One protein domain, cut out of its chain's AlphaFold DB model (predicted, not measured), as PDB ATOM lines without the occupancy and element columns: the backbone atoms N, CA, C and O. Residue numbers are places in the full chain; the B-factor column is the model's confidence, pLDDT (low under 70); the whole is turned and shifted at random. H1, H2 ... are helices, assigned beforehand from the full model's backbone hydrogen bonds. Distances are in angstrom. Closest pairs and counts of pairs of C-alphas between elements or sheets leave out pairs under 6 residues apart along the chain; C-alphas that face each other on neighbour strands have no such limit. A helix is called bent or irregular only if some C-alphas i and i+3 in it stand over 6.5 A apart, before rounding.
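This is residues 3 to 47 of the 191 residues of the protein "Putative replication-accociated protein REP1" of Giardia intestinalis (UniProt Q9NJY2). Three helices pack together in a small triangle, each one touching the other two. H1 and the long H3 run the same way side by side, the short H2 folds back between them along the chain, and H3 has a kink of 91 degrees near residue 35. The printed part has 45 residues with three named helices, in the order H1, H2, H3, and no named strand; the class is all helix. The whole is compact, with a radius of gyration of the C-alphas of 9.1 A, and its outline is elongated, with spans of 27 by 17 by 17 A.

Begin at C-alpha 3, at (-31.787, -47.921, -40.896), where H1 starts; it takes residues 3 to 15 and measures 18.7 A from first to last C-alpha. Past residues 16 to 19, look for C-alpha 20 at (-44.956, -43.649, -28.954); there H2 begins, and it holds residues 20 to 26. After the single residue Phe 27 comes H3, residues 28 to 46, the longest helix with 19 residues and 21.2 A from first to last C-alpha. It ends at C-alpha 46, at (-49.477, -33.131, -31.574). H3 is irregular: C-alphas 33 and 36 are 8.6 A apart, and its line is a rough one.

Look first at H1 and H2, a helical hairpin that runs opposite ways at a steep tilt of 40 degrees. They touch, H1 with residues 10 to 14 alone, and the closest C-alphas are those of Ala 10 and Val 23, 6.2 A apart. H2 and H3 are a helical hairpin too, running opposite ways at a steep tilt of 38 degrees, only just past shallow. They touch, H3 with residues 31 to 39 alone, and the closest C-alphas, those of Ala 24 and Phe 31, are 5.5 A apart. H1 and H3 touch with 12 pairs of C-alphas within 8 A; the closest, those of Leu 7 and Ala 30, are 5.7 A apart. These two run the same way at a shallow tilt of 31 degrees. With one of the three pairs at a shallow tilt, the packing is mostly crossed, the helices standing at steep tilts, but only just. In the backbone of H2 every O i to N i+4 pair is within hydrogen-bond range; in H1 8 of 9 are, and in H3 13 of 15.

From Gly 3 to Ser 47, the two C-alphas farthest apart, you cross 27.3 A. The printed part has no cut, and the links H1 to H2 and H2 to H3 are both tight. The mean pLDDT of the printed part is 90.3; look for low confidence at residues 3 to 4, which are under 70.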
ATOM      1  N   GLY A   3     -31.514 -48.928 -41.941       61.75
ATOM      2  CA  GLY A   3     -31.787 -47.921 -40.896       61.75
ATOM      3  C   GLY A   3     -32.301 -46.538 -41.342       61.75
ATOM      4  O   GLY A   3     -32.885 -45.830 -40.527       61.75
ATOM      5  N   ARG A   4     -32.112 -46.126 -42.608       67.69
ATOM      6  CA  ARG A   4     -32.689 -44.861 -43.123       67.69
ATOM      7  C   ARG A   4     -34.174 -44.993 -43.465       67.69
ATOM      8  O   ARG A   4     -34.909 -44.023 -43.302       67.69
ATOM      9  N   THR A   5     -34.604 -46.171 -43.910       84.00
ATOM     10  CA  THR A   5     -36.005 -46.446 -44.250       84.00
ATOM     11  C   THR A   5     -36.844 -46.550 -42.979       84.00
ATOM     12  O   THR A   5     -37.889 -45.913 -42.891       84.00
ATOM     13  N   ASP A   6     -36.329 -47.230 -41.949       87.06
ATOM     14  CA  ASP A   6     -37.038 -47.417 -40.675       87.06
ATOM     15  C   ASP A   6     -37.303 -46.090 -39.949       87.06
ATOM     16  O   ASP A   6     -38.387 -45.874 -39.413       87.06
ATOM     17  N   LEU A   7     -36.344 -45.154 -39.970       92.25
ATOM     18  CA  LEU A   7     -36.535 -43.826 -39.376       92.25
ATOM     19  C   LEU A   7     -37.607 -43.013 -40.119       92.25
ATOM     20  O   LEU A   7     -38.393 -42.311 -39.482       92.25
ATOM     21  N   ALA A   8     -37.654 -43.110 -41.451       93.44
ATOM     22  CA  ALA A   8     -38.675 -42.444 -42.256       93.44
ATOM     23  C   ALA A   8     -40.072 -43.032 -41.993       93.44
ATOM     24  O   ALA A   8     -41.030 -42.276 -41.831       93.44
ATOM     25  N   MET A   9     -40.179 -44.360 -41.878       95.06
ATOM     26  CA  MET A   9     -41.428 -45.042 -41.528       95.06
ATOM     27  C   MET A   9     -41.894 -44.687 -40.111       95.06
ATOM     28  O   MET A   9     -43.066 -44.371 -39.921       95.06
ATOM     29  N   ALA A  10     -40.983 -44.632 -39.135       94.88
ATOM     30  CA  ALA A  10     -41.303 -44.190 -37.779       94.88
ATOM     31  C   ALA A  10     -41.806 -42.735 -37.746       94.88
ATOM     32  O   ALA A  10     -42.781 -42.426 -37.063       94.88
ATOM     33  N   ALA A  11     -41.180 -41.831 -38.510       94.56
ATOM     34  CA  ALA A  11     -41.645 -40.450 -38.630       94.56
ATOM     35  C   ALA A  11     -43.041 -40.365 -39.273       94.56
ATOM     36  O   ALA A  11     -43.879 -39.583 -38.823       94.56
ATOM     37  N   GLN A  12     -43.314 -41.183 -40.290       95.25
ATOM     38  CA  GLN A  12     -44.635 -41.255 -40.909       95.25
ATOM     39  C   GLN A  12     -45.694 -41.782 -39.927       95.25
ATOM     40  O   GLN A  12     -46.741 -41.157 -39.787       95.25
ATOM     41  N   ALA A  13     -45.390 -42.832 -39.163       94.94
ATOM     42  CA  ALA A  13     -46.279 -43.359 -38.128       94.94
ATOM     43  C   ALA A  13     -46.614 -42.313 -37.045       94.94
ATOM     44  O   ALA A  13     -47.764 -42.195 -36.620       94.94
ATOM     45  N   ILE A  14     -45.629 -41.506 -36.627       94.50
ATOM     46  CA  ILE A  14     -45.850 -40.382 -35.699       94.50
ATOM     47  C   ILE A  14     -46.810 -39.351 -36.306       94.50
ATOM     48  O   ILE A  14     -47.690 -38.847 -35.610       94.50
ATOM     49  N   ARG A  15     -46.649 -39.031 -37.594       92.25
ATOM     50  CA  ARG A  15     -47.512 -38.083 -38.313       92.25
ATOM     51  C   ARG A  15     -48.941 -38.598 -38.472       92.25
ATOM     52  O   ARG A  15     -49.876 -37.811 -38.406       92.25
ATOM     53  N   GLU A  16     -49.101 -39.905 -38.638       93.19
ATOM     54  CA  GLU A  16     -50.396 -40.594 -38.674       93.19
ATOM     55  C   GLU A  16     -51.053 -40.710 -37.289       93.19
ATOM     56  O   GLU A  16     -52.175 -41.193 -37.175       93.19
ATOM     57  N   GLY A  17     -50.386 -40.226 -36.237       89.69
ATOM     58  CA  GLY A  17     -50.954 -40.108 -34.899       89.69
ATOM     59  C   GLY A  17     -50.711 -41.310 -33.990       89.69
ATOM     60  O   GLY A  17     -51.258 -41.317 -32.888       89.69
ATOM     61  N   LYS A  18     -49.880 -42.288 -34.388       92.94
ATOM     62  CA  LYS A  18     -49.555 -43.433 -33.522       92.94
ATOM     63  C   LYS A  18     -48.954 -42.984 -32.190       92.94
ATOM     64  O   LYS A  18     -48.169 -42.026 -32.108       92.94
ATOM     65  N   GLU A  19     -49.287 -43.712 -31.131       90.94
ATOM     66  CA  GLU A  19     -48.693 -43.493 -29.820       90.94
ATOM     67  C   GLU A  19     -47.232 -43.952 -29.799       90.94
ATOM     68  O   GLU A  19     -46.838 -44.899 -30.479       90.94
ATOM     69  N   MET A  20     -46.395 -43.318 -28.969       91.75
ATOM     70  CA  MET A  20     -44.956 -43.649 -28.954       91.75
ATOM     71  C   MET A  20     -44.684 -45.092 -28.549       91.75
ATOM     72  O   MET A  20     -43.650 -45.637 -28.919       91.75
ATOM     73  N   LYS A  21     -45.600 -45.710 -27.799       94.31
ATOM     74  CA  LYS A  21     -45.519 -47.130 -27.455       94.31
ATOM     75  C   LYS A  21     -45.621 -48.010 -28.704       94.31
ATOM     76  O   LYS A  21     -44.869 -48.972 -28.822       94.31
ATOM     77  N   GLU A  22     -46.508 -47.667 -29.632       95.88
ATOM     78  CA  GLU A  22     -46.677 -48.383 -30.900       95.88
ATOM     79  C   GLU A  22     -45.455 -48.161 -31.793       95.88
ATOM     80  O   GLU A  22     -44.853 -49.124 -32.257       95.88
ATOM     81  N   VAL A  23     -44.996 -46.909 -31.915       95.56
ATOM     82  CA  VAL A  23     -43.778 -46.562 -32.672       95.56
ATOM     83  C   VAL A  23     -42.549 -47.303 -32.130       95.56
ATOM     84  O   VAL A  23     -41.757 -47.827 -32.907       95.56
ATOM     85  N   ALA A  24     -42.392 -47.387 -30.806       96.06
ATOM     86  CA  ALA A  24     -41.297 -48.123 -30.174       96.06
ATOM     87  C   ALA A  24     -41.390 -49.642 -30.386       96.06
ATOM     88  O   ALA A  24     -40.360 -50.311 -30.417       96.06
ATOM     89  N   THR A  25     -42.605 -50.180 -30.521       96.69
ATOM     90  CA  THR A  25     -42.837 -51.613 -30.756       96.69
ATOM     91  C   THR A  25     -42.557 -51.986 -32.211       96.69
ATOM     92  O   THR A  25     -41.925 -53.005 -32.469       96.69
ATOM     93  N   GLU A  26     -42.986 -51.152 -33.160       96.31
ATOM     94  CA  GLU A  26     -42.807 -51.384 -34.598       96.31
ATOM     95  C   GLU A  26     -41.386 -51.061 -35.081       96.31
ATOM     96  O   GLU A  26     -40.854 -51.761 -35.941       96.31
ATOM     97  N   PHE A  27     -40.745 -50.032 -34.512       95.25
ATOM     98  CA  PHE A  27     -39.427 -49.545 -34.939       95.25
ATOM     99  C   PHE A  27     -38.425 -49.461 -33.767       95.25
ATOM    100  O   PHE A  27     -37.877 -48.384 -33.496       95.25
ATOM    101  N   PRO A  28     -38.137 -50.571 -33.058       95.56
ATOM    102  CA  PRO A  28     -37.394 -50.548 -31.794       95.56
ATOM    103  C   PRO A  28     -35.963 -50.021 -31.936       95.56
ATOM    104  O   PRO A  28     -35.523 -49.201 -31.131       95.56
ATOM    105  N   GLU A  29     -35.229 -50.420 -32.979       95.06
ATOM    106  CA  GLU A  29     -33.864 -49.930 -33.204       95.06
ATOM    107  C   GLU A  29     -33.813 -48.423 -33.468       95.06
ATOM    108  O   GLU A  29     -32.964 -47.718 -32.912       95.06
ATOM    109  N   ALA A  30     -34.715 -47.928 -34.320       94.06
ATOM    110  CA  ALA A  30     -34.803 -46.511 -34.643       94.06
ATOM    111  C   ALA A  30     -35.220 -45.707 -33.406       94.06
ATOM    112  O   ALA A  30     -34.640 -44.656 -33.134       94.06
ATOM    113  N   PHE A  31     -36.160 -46.227 -32.613       95.12
ATOM    114  CA  PHE A  31     -36.577 -45.600 -31.367       95.12
ATOM    115  C   PHE A  31     -35.433 -45.536 -30.350       95.12
ATOM    116  O   PHE A  31     -35.164 -44.469 -29.813       95.12
ATOM    117  N   ILE A  32     -34.695 -46.625 -30.113       95.19
ATOM    118  CA  ILE A  32     -33.567 -46.630 -29.164       95.19
ATOM    119  C   ILE A  32     -32.498 -45.608 -29.578       95.19
ATOM    120  O   ILE A  32     -32.034 -44.830 -28.744       95.19
ATOM    121  N   LYS A  33     -32.147 -45.561 -30.871       94.38
ATOM    122  CA  LYS A  33     -31.115 -44.653 -31.403       94.38
ATOM    123  C   LYS A  33     -31.569 -43.185 -31.448       94.38
ATOM    124  O   LYS A  33     -30.754 -42.297 -31.207       94.38
ATOM    125  N   TYR A  34     -32.847 -42.917 -31.739       93.50
ATOM    126  CA  TYR A  34     -33.359 -41.573 -32.062       93.50
ATOM    127  C   TYR A  34     -34.545 -41.107 -31.197       93.50
ATOM    128  O   TYR A  34     -35.224 -40.139 -31.549       93.50
ATOM    129  N   SER A  35     -34.776 -41.739 -30.044       91.19
ATOM    130  CA  SER A  35     -35.912 -41.487 -29.136       91.19
ATOM    131  C   SER A  35     -36.160 -40.007 -28.850       91.19
ATOM    132  O   SER A  35     -37.290 -39.538 -28.970       91.19
ATOM    133  N   LYS A  36     -35.112 -39.241 -28.519       88.38
ATOM    134  CA  LYS A  36     -35.220 -37.798 -28.239       88.38
ATOM    135  C   LYS A  36     -35.786 -37.013 -29.426       88.38
ATOM    136  O   LYS A  36     -36.682 -36.194 -29.240       88.38
ATOM    137  N   GLY A  37     -35.287 -37.279 -30.634       91.00
ATOM    138  CA  GLY A  37     -35.751 -36.620 -31.856       91.00
ATOM    139  C   GLY A  37     -37.184 -37.011 -32.209       91.00
ATOM    140  O   GLY A  37     -37.982 -36.147 -32.558       91.00
ATOM    141  N   MET A  38     -37.539 -38.287 -32.040       92.75
ATOM    142  CA  MET A  38     -38.900 -38.774 -32.276       92.75
ATOM    143  C   MET A  38     -39.910 -38.190 -31.280       92.75
ATOM    144  O   MET A  38     -40.983 -37.761 -31.689       92.75
ATOM    145  N   MET A  39     -39.564 -38.117 -29.989       88.06
ATOM    146  CA  MET A  39     -40.408 -37.475 -28.976       88.06
ATOM    147  C   MET A  39     -40.609 -35.987 -29.279       88.06
ATOM    148  O   MET A  39     -41.740 -35.513 -29.257       88.06
ATOM    149  N   ALA A  40     -39.537 -35.263 -29.628       85.56
ATOM    150  CA  ALA A  40     -39.634 -33.860 -30.025       85.56
ATOM    151  C   ALA A  40     -40.500 -33.675 -31.283       85.56
ATOM    152  O   ALA A  40     -41.347 -32.784 -31.324       85.56
ATOM    153  N   TYR A  41     -40.335 -34.543 -32.287       90.19
ATOM    154  CA  TYR A  41     -41.151 -34.529 -33.499       90.19
ATOM    155  C   TYR A  41     -42.629 -34.784 -33.187       90.19
ATOM    156  O   TYR A  41     -43.479 -34.016 -33.627       90.19
ATOM    157  N   GLN A  42     -42.946 -35.788 -32.363       88.69
ATOM    158  CA  GLN A  42     -44.324 -36.050 -31.953       88.69
ATOM    159  C   GLN A  42     -44.928 -34.866 -31.193       88.69
ATOM    160  O   GLN A  42     -46.067 -34.506 -31.470       88.69
ATOM    161  N   THR A  43     -44.190 -34.233 -30.276       81.62
ATOM    162  CA  THR A  43     -44.669 -33.029 -29.578       81.62
ATOM    163  C   THR A  43     -45.027 -31.921 -30.565       81.62
ATOM    164  O   THR A  43     -46.071 -31.297 -30.420       81.62
ATOM    165  N   LEU A  44     -44.212 -31.701 -31.602       83.56
ATOM    166  CA  LEU A  44     -44.515 -30.717 -32.644       83.56
ATOM    167  C   LEU A  44     -45.734 -31.108 -33.489       83.56
ATOM    168  O   LEU A  44     -46.516 -30.232 -33.840       83.56
ATOM    169  N   MET A  45     -45.911 -32.395 -33.800       85.94
ATOM    170  CA  MET A  45     -47.056 -32.880 -34.585       85.94
ATOM    171  C   MET A  45     -48.366 -32.893 -33.788       85.94
ATOM    172  O   MET A  45     -49.423 -32.652 -34.362       85.94
ATOM    173  N   LYS A  46     -48.311 -33.156 -32.475       79.31
ATOM    174  CA  LYS A  46     -49.477 -33.131 -31.574       79.31
ATOM    175  C   LYS A  46     -49.800 -31.729 -31.048       79.31
ATOM    176  O   LYS A  46     -50.915 -31.500 -30.588       79.31
ATOM    177  N   SER A  47     -48.850 -30.794 -31.112       78.25
ATOM    178  CA  SER A  47     -49.057 -29.415 -30.677       78.25
ATOM    179  C   SER A  47     -50.220 -28.778 -31.432       78.25
ATOM    180  O   SER A  47     -50.227 -28.728 -32.660       78.25
TER     181      SER A  47